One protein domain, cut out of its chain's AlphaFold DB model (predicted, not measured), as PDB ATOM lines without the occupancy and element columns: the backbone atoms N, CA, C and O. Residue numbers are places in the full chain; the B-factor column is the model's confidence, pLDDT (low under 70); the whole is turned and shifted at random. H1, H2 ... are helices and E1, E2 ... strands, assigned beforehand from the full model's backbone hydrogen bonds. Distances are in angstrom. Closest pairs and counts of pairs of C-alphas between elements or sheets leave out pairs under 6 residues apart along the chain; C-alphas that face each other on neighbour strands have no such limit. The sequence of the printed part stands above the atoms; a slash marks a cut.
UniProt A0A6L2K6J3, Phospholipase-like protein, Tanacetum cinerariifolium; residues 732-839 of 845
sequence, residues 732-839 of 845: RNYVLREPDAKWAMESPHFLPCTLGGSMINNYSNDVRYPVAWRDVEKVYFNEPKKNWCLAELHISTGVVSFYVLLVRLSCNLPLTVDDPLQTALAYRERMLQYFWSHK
ATOM      1  N   ARG A 732     132.958 206.518 168.202       45.97
ATOM      2  CA  ARG A 732     133.592 205.188 168.036       45.97
ATOM      3  C   ARG A 732     134.771 205.052 167.069       45.97
ATOM      4  O   ARG A 732     135.511 204.086 167.229       45.97
ATOM      5  N   ASN A 733     134.983 205.964 166.125       50.31
ATOM      6  CA  ASN A 733     136.171 205.897 165.261       50.31
ATOM      7  C   ASN A 733     137.457 206.286 166.017       50.31
ATOM      8  O   ASN A 733     138.537 205.842 165.646       50.31
ATOM      9  N   TYR A 734     137.340 207.056 167.104       52.56
ATOM     10  CA  TYR A 734     138.475 207.541 167.896       52.56
ATOM     11  C   TYR A 734     138.878 206.566 169.006       52.56
ATOM     12  O   TYR A 734     140.047 206.492 169.359       52.56
ATOM     13  N   VAL A 735     137.943 205.737 169.482       54.78
ATOM     14  CA  VAL A 735     138.189 204.686 170.494       54.78
ATOM     15  C   VAL A 735     139.155 203.591 169.997       54.78
ATOM     16  O   VAL A 735     139.703 202.849 170.803       54.78
ATOM     17  N   LEU A 736     139.376 203.489 168.680       70.81
ATOM     18  CA  LEU A 736     140.316 202.548 168.053       70.81
ATOM     19  C   LEU A 736     141.616 203.212 167.559       70.81
ATOM     20  O   LEU A 736     142.411 202.552 166.897       70.81
ATOM     21  N   ARG A 737     141.828 204.507 167.835       83.25
ATOM     22  CA  ARG A 737     143.019 205.248 167.407       83.25
ATOM     23  C   ARG A 737     143.978 205.430 168.584       83.25
ATOM     24  O   ARG A 737     143.630 206.069 169.574       83.25
ATOM     25  N   GLU A 738     145.199 204.926 168.445       88.50
ATOM     26  CA  GLU A 738     146.287 205.165 169.403       88.50
ATOM     27  C   GLU A 738     146.645 206.670 169.442       88.50
ATOM     28  O   GLU A 738     146.528 207.344 168.413       88.50
ATOM     29  N   PRO A 739     147.021 207.261 170.595       87.19
ATOM     30  CA  PRO A 739     147.131 208.721 170.729       87.19
ATOM     31  C   PRO A 739     148.083 209.369 169.708       87.19
ATOM     32  O   PRO A 739     147.759 210.401 169.111       87.19
ATOM     33  N   ASP A 740     149.211 208.710 169.470       90.75
ATOM     34  CA  ASP A 740     150.337 209.072 168.612       90.75
ATOM     35  C   ASP A 740     150.178 208.656 167.136       90.75
ATOM     36  O   ASP A 740     150.975 209.078 166.291       90.75
ATOM     37  N   ALA A 741     149.126 207.899 166.800       94.00
ATOM     38  CA  ALA A 741     148.887 207.371 165.460       94.00
ATOM     39  C   ALA A 741     148.909 208.461 164.373       94.00
ATOM     40  O   ALA A 741     148.111 209.403 164.389       94.00
ATOM     41  N   LYS A 742     149.761 208.296 163.353       96.19
ATOM     42  CA  LYS A 742     149.887 209.227 162.212       96.19
ATOM     43  C   LYS A 742     148.738 209.146 161.200       96.19
ATOM     44  O   LYS A 742     148.886 209.558 160.054       96.19
ATOM     45  N   TRP A 743     147.571 208.675 161.626       96.38
ATOM     46  CA  TRP A 743     146.354 208.646 160.825       96.38
ATOM     47  C   TRP A 743     145.141 209.161 161.608       96.38
ATOM     48  O   TRP A 743     145.087 209.067 162.835       96.38
ATOM     49  N   ALA A 744     144.149 209.684 160.889       96.06
ATOM     50  CA  ALA A 744     142.803 209.950 161.397       96.06
ATOM     51  C   ALA A 744     141.779 209.065 160.664       96.06
ATOM     52  O   ALA A 744     142.008 208.667 159.521       96.06
ATOM     53  N   MET A 745     140.648 208.746 161.305       95.44
ATOM     54  CA  MET A 745     139.542 208.036 160.651       95.44
ATOM     55  C   MET A 745     138.243 208.825 160.761       95.44
ATOM     56  O   MET A 745     137.624 208.937 161.821       95.44
ATOM     57  N   GLU A 746     137.813 209.326 159.616       94.69
ATOM     58  CA  GLU A 746     136.665 210.190 159.474       94.69
ATOM     59  C   GLU A 746     135.329 209.487 159.664       94.69
ATOM     60  O   GLU A 746     135.163 208.280 159.460       94.69
ATOM     61  N   SER A 747     134.323 210.285 160.022       90.88
ATOM     62  CA  SER A 747     132.947 209.805 160.016       90.88
ATOM     63  C   SER A 747     132.536 209.420 158.588       90.88
ATOM     64  O   SER A 747     132.784 210.195 157.668       90.88
ATOM     65  N   PRO A 748     131.787 208.324 158.362       88.38
ATOM     66  CA  PRO A 748     131.216 208.034 157.043       88.38
ATOM     67  C   PRO A 748     130.300 209.144 156.488       88.38
ATOM     68  O   PRO A 748     129.962 209.144 155.309       88.38
ATOM     69  N   HIS A 749     129.891 210.117 157.310       88.31
ATOM     70  CA  HIS A 749     129.195 211.324 156.853       88.31
ATOM     71  C   HIS A 749     130.099 212.331 156.115       88.31
ATOM     72  O   HIS A 749     129.577 213.153 155.363       88.31
ATOM     73  N   PHE A 750     131.425 212.242 156.261       89.56
ATOM     74  CA  PHE A 750     132.404 213.104 155.592       89.56
ATOM     75  C   PHE A 750     132.303 213.040 154.058       89.56
ATOM     76  O   PHE A 750     132.213 214.072 153.387       89.56
ATOM     77  N   LEU A 751     132.261 211.827 153.494       86.12
ATOM     78  CA  LEU A 751     132.229 211.621 152.045       86.12
ATOM     79  C   LEU A 751     130.944 212.200 151.400       86.12
ATOM     80  O   LEU A 751     131.068 212.986 150.460       86.12
ATOM     81  N   PRO A 752     129.721 211.950 151.922       85.69
ATOM     82  CA  PRO A 752     128.512 212.654 151.487       85.69
ATOM     83  C   PRO A 752     128.556 214.182 151.648       85.69
ATOM     84  O   PRO A 752     128.034 214.876 150.781       85.69
ATOM     85  N   CYS A 753     129.175 214.724 152.706       86.69
ATOM     86  CA  CYS A 753     129.354 216.175 152.858       86.69
ATOM     87  C   CYS A 753     130.226 216.757 151.729       86.69
ATOM     88  O   CYS A 753     129.847 217.744 151.101       86.69
ATOM     89  N   THR A 754     131.341 216.095 151.410       86.62
ATOM     90  CA  THR A 754     132.260 216.476 150.322       86.62
ATOM     91  C   THR A 754     131.603 216.386 148.939       86.62
ATOM     92  O   THR A 754     131.672 217.320 148.135       86.62
ATOM     93  N   LEU A 755     130.900 215.284 148.661       82.88
ATOM     94  CA  LEU A 755     130.159 215.096 147.408       82.88
ATOM     95  C   LEU A 755     128.946 216.039 147.298       82.88
ATOM     96  O   LEU A 755     128.582 216.442 146.195       82.88
ATOM     97  N   GLY A 756     128.387 216.492 148.422       86.44
ATOM     98  CA  GLY A 756     127.390 217.565 148.477       86.44
ATOM     99  C   GLY A 756     127.957 218.988 148.372       86.44
ATOM    100  O   GLY A 756     127.181 219.935 148.425       86.44
ATOM    101  N   GLY A 757     129.282 219.170 148.274       84.19
ATOM    102  CA  GLY A 757     129.927 220.496 148.268       84.19
ATOM    103  C   GLY A 757     129.864 221.236 149.614       84.19
ATOM    104  O   GLY A 757     130.291 222.380 149.713       84.19
ATOM    105  N   SER A 758     129.358 220.581 150.660       83.56
ATOM    106  CA  SER A 758     129.165 221.122 152.006       83.56
ATOM    107  C   SER A 758     130.211 220.522 152.951       83.56
ATOM    108  O   SER A 758     129.886 219.851 153.934       83.56
ATOM    109  N   MET A 759     131.495 220.686 152.610       75.44
ATOM    110  CA  MET A 759     132.572 220.234 153.489       75.44
ATOM    111  C   MET A 759     132.699 221.206 154.665       75.44
ATOM    112  O   MET A 759     132.909 222.401 154.485       75.44
ATOM    113  N   ILE A 760     132.510 220.689 155.877       75.62
ATOM    114  CA  ILE A 760     132.526 221.488 157.102       75.62
ATOM    115  C   ILE A 760     133.953 221.478 157.652       75.62
ATOM    116  O   ILE A 760     134.444 220.411 158.017       75.62
ATOM    117  N   ASN A 761     134.593 222.642 157.783       76.88
ATOM    118  CA  ASN A 761     135.998 222.742 158.224       76.88
ATOM    119  C   ASN A 761     136.281 222.060 159.575       76.88
ATOM    120  O   ASN A 761     137.399 221.619 159.824       76.88
ATOM    121  N   ASN A 762     135.236 221.891 160.390       79.69
ATOM    122  CA  ASN A 762     135.177 221.098 161.619       79.69
ATOM    123  C   ASN A 762     135.726 219.659 161.496       79.69
ATOM    124  O   ASN A 762     135.996 219.045 162.523       79.69
ATOM    125  N   TYR A 763     135.835 219.093 160.288       80.19
ATOM    126  CA  TYR A 763     136.461 217.785 160.060       80.19
ATOM    127  C   TYR A 763     137.996 217.839 160.181       80.19
ATOM    128  O   TYR A 763     138.593 216.958 160.790       80.19
ATOM    129  N   SER A 764     138.646 218.894 159.674       85.69
ATOM    130  CA  SER A 764     140.108 218.931 159.519       85.69
ATOM    131  C   SER A 764     140.874 219.749 160.563       85.69
ATOM    132  O   SER A 764     142.105 219.736 160.556       85.69
ATOM    133  N   ASN A 765     140.177 220.496 161.421       84.38
ATOM    134  CA  ASN A 765     140.724 221.643 162.157       84.38
ATOM    135  C   ASN A 765     140.772 221.483 163.692       84.38
ATOM    136  O   ASN A 765     140.625 222.481 164.384       84.38
ATOM    137  N   ASP A 766     140.886 220.258 164.212       84.38
ATOM    138  CA  ASP A 766     140.842 219.887 165.646       84.38
ATOM    139  C   ASP A 766     139.566 220.247 166.460       84.38
ATOM    140  O   ASP A 766     139.350 219.692 167.537       84.38
ATOM    141  N   VAL A 767     138.634 221.056 165.935       83.31
ATOM    142  CA  VAL A 767     137.462 221.548 166.700       83.31
ATOM    143  C   VAL A 767     136.426 220.464 167.038       83.31
ATOM    144  O   VAL A 767     135.798 220.524 168.096       83.31
ATOM    145  N   ARG A 768     136.176 219.495 166.144       81.00
ATOM    146  CA  ARG A 768     135.154 218.436 166.348       81.00
ATOM    147  C   ARG A 768     135.748 217.064 166.653       81.00
ATOM    148  O   ARG A 768     135.036 216.181 167.128       81.00
ATOM    149  N   TYR A 769     137.024 216.889 166.345       82.50
ATOM    150  CA  TYR A 769     137.750 215.633 166.423       82.50
ATOM    151  C   TYR A 769     139.144 215.935 166.969       82.50
ATOM    152  O   TYR A 769     139.747 216.891 166.496       82.50
ATOM    153  N   PRO A 770     139.680 215.155 167.925       84.81
ATOM    154  CA  PRO A 770     140.872 215.517 168.709       84.81
ATOM    155  C   PRO A 770     142.205 215.436 167.932       84.81
ATOM    156  O   PRO A 770     143.260 215.223 168.524       84.81
ATOM    157  N   VAL A 771     142.159 215.536 166.602       91.06
ATOM    158  CA  VAL A 771     143.274 215.353 165.672       91.06
ATOM    159  C   VAL A 771     143.042 216.285 164.478       91.06
ATOM    160  O   VAL A 771     142.106 216.067 163.708       91.06
ATOM    161  N   ALA A 772     143.862 217.323 164.298       93.38
ATOM    162  CA  ALA A 772     143.820 218.103 163.062       93.38
ATOM    163  C   ALA A 772     144.507 217.334 161.928       93.38
ATOM    164  O   ALA A 772     145.499 216.635 162.137       93.38
ATOM    165  N   TRP A 773     144.026 217.508 160.697       94.50
ATOM    166  CA  TRP A 773     144.585 216.809 159.533       94.50
ATOM    167  C   TRP A 773     146.029 217.220 159.214       94.50
ATOM    168  O   TRP A 773     146.751 216.455 158.591       94.50
ATOM    169  N   ARG A 774     146.471 218.402 159.670       92.94
ATOM    170  CA  ARG A 774     147.877 218.847 159.588       92.94
ATOM    171  C   ARG A 774     148.847 217.997 160.426       92.94
ATOM    172  O   ARG A 774     150.040 218.017 160.152       92.94
ATOM    173  N   ASP A 775     148.338 217.275 161.426       95.50
ATOM    174  CA  ASP A 775     149.135 216.554 162.426       95.50
ATOM    175  C   ASP A 775     149.185 215.030 162.143       95.50
ATOM    176  O   ASP A 775     149.780 214.259 162.906       95.50
ATOM    177  N   VAL A 776     148.586 214.590 161.023       96.44
ATOM    178  CA  VAL A 776     148.553 213.201 160.533       96.44
ATOM    179  C   VAL A 776     149.016 213.090 159.080       96.44
ATOM    180  O   VAL A 776     148.848 213.991 158.267       96.44
ATOM    181  N   GLU A 777     149.587 211.938 158.749       97.06
ATOM    182  CA  GLU A 777     150.055 211.568 157.413       97.06
ATOM    183  C   GLU A 777     148.909 211.033 156.535       97.06
ATOM    184  O   GLU A 777     148.893 211.263 155.327       97.06
ATOM    185  N   LYS A 778     147.931 210.343 157.140       97.38
ATOM    186  CA  LYS A 778     146.836 209.644 156.443       97.38
ATOM    187  C   LYS A 778     145.457 209.983 157.019       97.38
ATOM    188  O   LYS A 778     145.299 210.135 158.231       97.38
ATOM    189  N   VAL A 779     144.432 210.025 156.171       96.81
ATOM    190  CA  VAL A 779     143.026 210.159 156.584       96.81
ATOM    191  C   VAL A 779     142.169 209.098 155.901       96.81
ATOM    192  O   VAL A 779     142.079 209.052 154.676       96.81
ATOM    193  N   TYR A 780     141.511 208.267 156.708       96.12
ATOM    194  CA  TYR A 780     140.633 207.187 156.262       96.12
ATOM    195  C   TYR A 780     139.160 207.599 156.295       96.12
ATOM    196  O   TYR A 780     138.675 208.054 157.327       96.12
ATOM    197  N   PHE A 781     138.413 207.374 155.217       94.88
ATOM    198  CA  PHE A 781     136.962 207.617 155.139       94.88
ATOM    199  C   PHE A 781     136.255 206.487 154.375       94.88
ATOM    200  O   PHE A 781     136.881 205.742 153.629       94.88
ATOM    201  N   ASN A 782     134.945 206.320 154.581       92.31
ATOM    202  CA  ASN A 782     134.163 205.211 154.017       92.31
ATOM    203  C   ASN A 782     132.796 205.698 153.509       92.31
ATOM    204  O   ASN A 782     132.189 206.573 154.130       92.31
ATOM    205  N   GLU A 783     132.286 205.120 152.419       83.81
ATOM    206  CA  GLU A 783     130.942 205.408 151.899       83.81
ATOM    207  C   GLU A 783     129.854 204.626 152.676       83.81
ATOM    208  O   GLU A 783     129.842 203.397 152.680       83.81
ATOM    209  N   PRO A 784     128.901 205.293 153.361       63.69
ATOM    210  CA  PRO A 784     127.985 204.603 154.277       63.69
ATOM    211  C   PRO A 784     126.746 203.969 153.632       63.69
ATOM    212  O   PRO A 784     125.994 203.304 154.349       63.69
ATOM    213  N   LYS A 785     126.435 204.259 152.358       67.25
ATOM    214  CA  LYS A 785     125.067 204.107 151.823       67.25
ATOM    215  C   LYS A 785     124.894 203.020 150.765       67.25
ATOM    216  O   LYS A 785     123.864 202.347 150.807       67.25
ATOM    217  N   LYS A 786     125.828 202.847 149.826       62.53
ATOM    218  CA  LYS A 786     125.698 201.879 148.724       62.53
ATOM    219  C   LYS A 786     126.814 200.841 148.725       62.53
ATOM    220  O   LYS A 786     126.514 199.654 148.856       62.53
ATOM    221  N   ASN A 787     128.068 201.262 148.581       66.06
ATOM    222  CA  ASN A 787     129.224 200.369 148.508       66.06
ATOM    223  C   ASN A 787     130.118 200.595 149.730       66.06
ATOM    224  O   ASN A 787     130.338 201.734 150.109       66.06
ATOM    225  N   TRP A 788     130.669 199.542 150.340       70.19
ATOM    226  CA  TRP A 788     131.691 199.718 151.381       70.19
ATOM    227  C   TRP A 788     133.037 199.952 150.691       70.19
ATOM    228  O   TRP A 788     133.795 199.017 150.446       70.19
ATOM    229  N   CYS A 789     133.284 201.200 150.305       87.19
ATOM    230  CA  CYS A 789     134.563 201.649 149.774       87.19
ATOM    231  C   CYS A 789     135.291 202.418 150.876       87.19
ATOM    232  O   CYS A 789     134.870 203.520 151.233       87.19
ATOM    233  N   LEU A 790     136.352 201.823 151.423       92.75
ATOM    234  CA  LEU A 790     137.304 202.530 152.276       92.75
ATOM    235  C   LEU A 790     138.246 203.307 151.360       92.75
ATOM    236  O   LEU A 790     138.727 202.756 150.378       92.75
ATOM    237  N   ALA A 791     138.553 204.551 151.683       95.06
ATOM    238  CA  ALA A 791     139.543 205.329 150.960       95.06
ATOM    239  C   ALA A 791     140.522 205.998 151.926       95.06
ATOM    240  O   ALA A 791     140.160 206.364 153.047       95.06
ATOM    241  N   GLU A 792     141.767 206.106 151.477       96.38
ATOM    242  CA  GLU A 792     142.899 206.687 152.191       96.38
ATOM    243  C   GLU A 792     143.364 207.930 151.430       96.38
ATOM    244  O   GLU A 792     143.805 207.824 150.287       96.38
ATOM    245  N   LEU A 793     143.277 209.103 152.057       96.38
ATOM    246  CA  LEU A 793     143.984 210.304 151.614       96.38
ATOM    247  C   LEU A 793     145.342 210.360 152.314       96.38
ATOM    248  O   LEU A 793     145.401 210.421 153.540       96.38
ATOM    249  N   HIS A 794     146.415 210.419 151.534       96.31
ATOM    250  CA  HIS A 794     147.762 210.691 152.014       96.31
ATOM    251  C   HIS A 794     148.016 212.208 151.999       96.31
ATOM    252  O   HIS A 794     148.128 212.822 150.937       96.31
ATOM    253  N   ILE A 795     148.064 212.835 153.174       94.81
ATOM    254  CA  ILE A 795     148.025 214.298 153.353       94.81
ATOM    255  C   ILE A 795     149.255 214.995 152.760       94.81
ATOM    256  O   ILE A 795     149.132 216.078 152.189       94.81
ATOM    257  N   SER A 796     150.437 214.383 152.855       92.81
ATOM    258  CA  SER A 796     151.691 214.983 152.375       92.81
ATOM    259  C   SER A 796     151.840 214.971 150.847       92.81
ATOM    260  O   SER A 796     152.538 215.827 150.305       92.81
ATOM    261  N   THR A 797     151.169 214.049 150.145       94.81
ATOM    262  CA  THR A 797     151.250 213.903 148.675       94.81
ATOM    263  C   THR A 797     149.952 214.261 147.945       94.81
ATOM    264  O   THR A 797     149.970 214.448 146.731       94.81
ATOM    265  N   GLY A 798     148.817 214.346 148.647       93.12
ATOM    266  CA  GLY A 798     147.492 214.544 148.049       93.12
ATOM    267  C   GLY A 798     146.948 213.321 147.294       93.12
ATOM    268  O   GLY A 798     145.946 213.438 146.589       93.12
ATOM    269  N   VAL A 799     147.598 212.158 147.412       93.25
ATOM    270  CA  VAL A 799     147.159 210.906 146.773       93.25
ATOM    271  C   VAL A 799     145.931 210.360 147.502       93.25
ATOM    272  O   VAL A 799     145.910 210.317 148.730       93.25
ATOM    273  N   VAL A 800     144.918 209.930 146.744       94.56
ATOM    274  CA  VAL A 800     143.715 209.268 147.268       94.56
ATOM    275  C   VAL A 800     143.639 207.852 146.707       94.56
ATOM    276  O   VAL A 800     143.411 207.676 145.511       94.56
ATOM    277  N   SER A 801     143.789 206.857 147.577       93.69
ATOM    278  CA  SER A 801     143.680 205.432 147.247       93.69
ATOM    279  C   SER A 801     142.299 204.905 147.633       93.69
ATOM    280  O   SER A 801     141.849 205.124 148.758       93.69
ATOM    281  N   PHE A 802     141.624 204.187 146.729       91.88
ATOM    282  CA  PHE A 802     140.288 203.622 146.958       91.88
ATOM    283  C   PHE A 802     140.327 202.092 147.083       91.88
ATOM    284  O   PHE A 802     140.579 201.380 146.114       91.88
ATOM    285  N   TYR A 803     139.989 201.580 148.262       89.38
ATOM    286  CA  TYR A 803     139.828 200.159 148.564       89.38
ATOM    287  C   TYR A 803     138.350 199.763 148.447       89.38
ATOM    288  O   TYR A 803     137.593 199.728 149.427       89.38
ATOM    289  N   VAL A 804     137.921 199.456 147.221       87.56
ATOM    290  CA  VAL A 804     136.585 198.910 146.953       87.56
ATOM    291  C   VAL A 804     136.533 197.460 147.438       87.56
ATOM    292  O   VAL A 804     137.180 196.588 146.864       87.56
ATOM    293  N   LEU A 805     135.726 197.160 148.463       75.00
ATOM    294  CA  LEU A 805     135.448 195.767 148.830       75.00
ATOM    295  C   LEU A 805     134.603 195.107 147.732       75.00
ATOM    296  O   LEU A 805     133.379 195.255 147.690       75.00
ATOM    297  N   LEU A 806     135.270 194.328 146.874       63.84
ATOM    298  CA  LEU A 806     134.729 193.641 145.689       63.84
ATOM    299  C   LEU A 806     133.635 192.593 145.986       63.84
ATOM    300  O   LEU A 806     133.195 191.881 145.089       63.84
ATOM    301  N   VAL A 807     133.122 192.521 147.220       57.94
ATOM    302  CA  VAL A 807     132.031 191.626 147.639       57.94
ATOM    303  C   VAL A 807     130.822 191.729 146.701       57.94
ATOM    304  O   VAL A 807     130.229 190.708 146.371       57.94
ATOM    305  N   ARG A 808     130.479 192.928 146.201       59.91
ATOM    306  CA  ARG A 808     129.400 193.089 145.205       59.91
ATOM    307  C   ARG A 808     129.738 192.494 143.837       59.91
ATOM    308  O   ARG A 808     128.897 191.783 143.296       59.91
ATOM    309  N   LEU A 809     130.949 192.716 143.328       55.81
ATOM    310  CA  LEU A 809     131.404 192.161 142.048       55.81
ATOM    311  C   LEU A 809     131.512 190.629 142.120       55.81
ATOM    312  O   LEU A 809     130.916 189.944 141.297       55.81
ATOM    313  N   SER A 810     132.073 190.078 143.202       50.69
ATOM    314  CA  SER A 810     132.066 188.627 143.482       50.69
ATOM    315  C   SER A 810     130.666 188.011 143.693       50.69
ATOM    316  O   SER A 810     130.528 186.790 143.724       50.69
ATOM    317  N   CYS A 811     129.620 188.839 143.825       59.50
ATOM    318  CA  CYS A 811     128.215 188.418 143.863       59.50
ATOM    319  C   CYS A 811     127.440 188.759 142.573       59.50
ATOM    320  O   CYS A 811     126.216 188.634 142.570       59.50
ATOM    321  N   ASN A 812     128.109 189.215 141.505       58.72
ATOM    322  CA  ASN A 812     127.499 189.707 140.261       58.72
ATOM    323  C   ASN A 812     126.435 190.809 140.473       58.72
ATOM    324  O   ASN A 812     125.466 190.908 139.721       58.72
ATOM    325  N   LEU A 813     126.594 191.642 141.509       55.66
ATOM    326  CA  LEU A 813     125.706 192.776 141.785       55.66
ATOM    327  C   LEU A 813     126.271 194.057 141.150       55.66
ATOM    328  O   LEU A 813     127.409 194.421 141.466       55.66
ATOM    329  N   PRO A 814     125.501 194.781 140.313       51.56
ATOM    330  CA  PRO A 814     125.996 195.969 139.629       51.56
ATOM    331  C   PRO A 814     126.358 197.094 140.607       51.56
ATOM    332  O   PRO A 814     125.685 197.327 141.620       51.56
ATOM    333  N   LEU A 815     127.417 197.834 140.271       54.50
ATOM    334  CA  LEU A 815     127.743 199.092 140.932       54.50
ATOM    335  C   LEU A 815     126.627 200.103 140.640       54.50
ATOM    336  O   LEU A 815     126.284 200.361 139.495       54.50
ATOM    337  N   THR A 816     126.045 200.676 141.691       54.06
ATOM    338  CA  THR A 816     124.927 201.636 141.593       54.06
ATOM    339  C   THR A 816     125.441 203.078 141.495       54.06
ATOM    340  O   THR A 816     125.058 203.945 142.291       54.06
ATOM    341  N   VAL A 817     126.357 203.266 140.540       61.72
ATOM    342  CA  VAL A 817     127.093 204.487 140.186       61.72
ATOM    343  C   VAL A 817     127.235 204.483 138.662       61.72
ATOM    344  O   VAL A 817     127.779 203.521 138.125       61.72
ATOM    345  N   ASP A 818     126.740 205.519 137.987       63.09
ATOM    346  CA  ASP A 818     126.556 205.505 136.526       63.09
ATOM    347  C   ASP A 818     127.890 205.568 135.756       63.09
ATOM    348  O   ASP A 818     128.053 204.909 134.733       63.09
ATOM    349  N   ASP A 819     128.877 206.283 136.307       74.62
ATOM    350  CA  ASP A 819     130.288 206.229 135.908       74.62
ATOM    351  C   ASP A 819     131.178 206.202 137.175       74.62
ATOM    352  O   ASP A 819     131.336 207.226 137.859       74.62
ATOM    353  N   PRO A 820     131.751 205.036 137.542       62.22
ATOM    354  CA  PRO A 820     132.657 204.919 138.684       62.22
ATOM    355  C   PRO A 820     133.951 205.737 138.545       62.22
ATOM    356  O   PRO A 820     134.470 206.214 139.557       62.22
ATOM    357  N   LEU A 821     134.461 205.926 137.322       64.25
ATOM    358  CA  LEU A 821     135.712 206.639 137.060       64.25
ATOM    359  C   LEU A 821     135.515 208.151 137.207       64.25
ATOM    360  O   LEU A 821     136.263 208.784 137.955       64.25
ATOM    361  N   GLN A 822     134.474 208.729 136.598       67.25
ATOM    362  CA  GLN A 822     134.125 210.136 136.842       67.25
ATOM    363  C   GLN A 822     133.807 210.400 138.315       67.25
ATOM    364  O   GLN A 822     134.208 211.433 138.847       67.25
ATOM    365  N   THR A 823     133.156 209.460 139.007       68.44
ATOM    366  CA  THR A 823     132.873 209.599 140.445       68.44
ATOM    367  C   THR A 823     134.162 209.659 141.276       68.44
ATOM    368  O   THR A 823     134.265 210.485 142.186       68.44
ATOM    369  N   ALA A 824     135.170 208.842 140.951       64.75
ATOM    370  CA  ALA A 824     136.480 208.881 141.606       64.75
ATOM    371  C   ALA A 824     137.275 210.161 141.267       64.75
ATOM    372  O   ALA A 824     137.865 210.774 142.161       64.75
ATOM    373  N   LEU A 825     137.251 210.605 140.004       65.88
ATOM    374  CA  LEU A 825     137.935 211.820 139.544       65.88
ATOM    375  C   LEU A 825     137.335 213.090 140.166       65.88
ATOM    376  O   LEU A 825     138.056 213.855 140.807       65.88
ATOM    377  N   ALA A 826     136.014 213.270 140.082       68.88
ATOM    378  CA  ALA A 826     135.313 214.409 140.678       68.88
ATOM    379  C   ALA A 826     135.468 214.460 142.212       68.88
ATOM    380  O   ALA A 826     135.419 215.537 142.814       68.88
ATOM    381  N   TYR A 827     135.684 213.309 142.860       68.00
ATOM    382  CA  TYR A 827     136.050 213.268 144.270       68.00
ATOM    383  C   TYR A 827     137.492 213.735 144.521       68.00
ATOM    384  O   TYR A 827     137.707 214.615 145.361       68.00
ATOM    385  N   ARG A 828     138.472 213.194 143.779       72.38
ATOM    386  CA  ARG A 828     139.893 213.585 143.863       72.38
ATOM    387  C   ARG A 828     140.062 215.095 143.688       72.38
ATOM    388  O   ARG A 828     140.740 215.726 144.495       72.38
ATOM    389  N   GLU A 829     139.411 215.680 142.683       74.06
ATOM    390  CA  GLU A 829     139.465 217.121 142.414       74.06
ATOM    391  C   GLU A 829     138.965 217.956 143.595       74.06
ATOM    392  O   GLU A 829     139.650 218.885 144.019       74.06
ATOM    393  N   ARG A 830     137.819 217.598 144.191       72.56
ATOM    394  CA  ARG A 830     137.267 218.317 145.354       72.56
ATOM    395  C   ARG A 830     138.128 218.180 146.605       72.56
ATOM    396  O   ARG A 830     138.246 219.141 147.359       72.56
ATOM    397  N   MET A 831     138.745 217.019 146.823       68.75
ATOM    398  CA  MET A 831     139.661 216.816 147.950       68.75
ATOM    399  C   MET A 831     140.948 217.623 147.795       68.75
ATOM    400  O   MET A 831     141.379 218.265 148.751       68.75
ATOM    401  N   LEU A 832     141.521 217.661 146.588       67.94
ATOM    402  CA  LEU A 832     142.664 218.519 146.282       67.94
ATOM    403  C   LEU A 832     142.288 220.002 146.402       67.94
ATOM    404  O   LEU A 832     143.006 220.757 147.052       67.94
ATOM    405  N   GLN A 833     141.145 220.422 145.853       71.44
ATOM    406  CA  GLN A 833     140.649 221.796 145.978       71.44
ATOM    407  C   GLN A 833     140.475 222.198 147.447       71.44
ATOM    408  O   GLN A 833     140.887 223.293 147.833       71.44
ATOM    409  N   TYR A 834     139.909 221.320 148.282       70.00
ATOM    410  CA  TYR A 834     139.772 221.565 149.716       70.00
ATOM    411  C   TYR A 834     141.131 221.677 150.410       70.00
ATOM    412  O   TYR A 834     141.387 222.677 151.077       70.00
ATOM    413  N   PHE A 835     142.018 220.697 150.200       70.75
ATOM    414  CA  PHE A 835     143.363 220.688 150.774       70.75
ATOM    415  C   PHE A 835     144.134 221.962 150.422       70.75
ATOM    416  O   PHE A 835     144.665 222.606 151.317       70.75
ATOM    417  N   TRP A 836     144.147 222.378 149.153       72.06
ATOM    418  CA  TRP A 836     144.869 223.580 148.725       72.06
ATOM    419  C   TRP A 836     144.211 224.888 149.182       72.06
ATOM    420  O   TRP A 836     144.932 225.821 149.520       72.06
ATOM    421  N   SER A 837     142.876 224.966 149.257       71.00
ATOM    422  CA  SER A 837     142.180 226.155 149.789       71.00
ATOM    423  C   SER A 837     142.273 226.296 151.313       71.00
ATOM    424  O   SER A 837     142.152 227.406 151.826       71.00
ATOM    425  N   HIS A 838     142.535 225.199 152.031       65.44
ATOM    426  CA  HIS A 838     142.697 225.164 153.490       65.44
ATOM    427  C   HIS A 838     144.132 224.829 153.923       65.44
ATOM    428  O   HIS A 838     144.385 224.557 155.099       65.44
ATOM    429  N   LYS A 839     145.097 224.900 152.995       63.25
ATOM    430  CA  LYS A 839     146.529 224.831 153.290       63.25
ATOM    431  C   LYS A 839     146.957 226.153 153.915       63.25
ATOM    432  O   LYS A 839     147.508 227.021 153.244       63.25
TER     433      LYS A 839
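Overview. This is residues 732 to 839 of the 845 residues of the protein "Phospholipase-like protein" of Tanacetum cinerariifolium (UniProt A0A6L2K6J3). A twisted four-stranded sheet has the long helix H2 near E4 and the short helix H1 near E2, crosswise to H2; residues 809 to 814 stick out. The 108 printed residues include E1, H1, E2, E3, E4, H2, in that order; the mixed sheet runs E1 E2 E3 E4. The class is mixed, helices and strands, with under half in named elements; compact, radius of gyration of the C-alphas 14.3 A, spans 41 by 30 by 23 A.

Arrangement. E1, residues 743 to 745, and E2, 778 to 782, are parallel, N 744 and O 778 being 2.9 A apart, within hydrogen-bond range. With H1, residues 750 to 755, between them they form a strand-helix-strand unit, its crossover right-handed. E2, E3, residues 789 to 794, and E4, 799 to 804, form a meander of two antiparallel hairpins, with N 779 and O 793 2.8 A apart and N 803 and O 790 2.7 A. H1 and H2, residues 820 to 837, only graze the sheet. H2 touches H1 with residues 827 to 831 alone, about perpendicular at 74 degrees; the closest C-alphas, of Leu 755 and Tyr 827, are 6.9 A apart. Every O i to N i+4 pair is within range in both helices.

Along the chain. E1 begins at C-alpha 743 (146.354, 208.646, 160.825). E3 measures 16.2 A, E4 16.0 A and H2 25.8 A, ending at C-alpha 837 (142.180, 226.155, 149.789).

Size, cuts and confidence. The printed part has no cut. The links H1 to E2 and E4 to H2 are long. pLDDT is under 70 in 33 residues, among them 806 to 818.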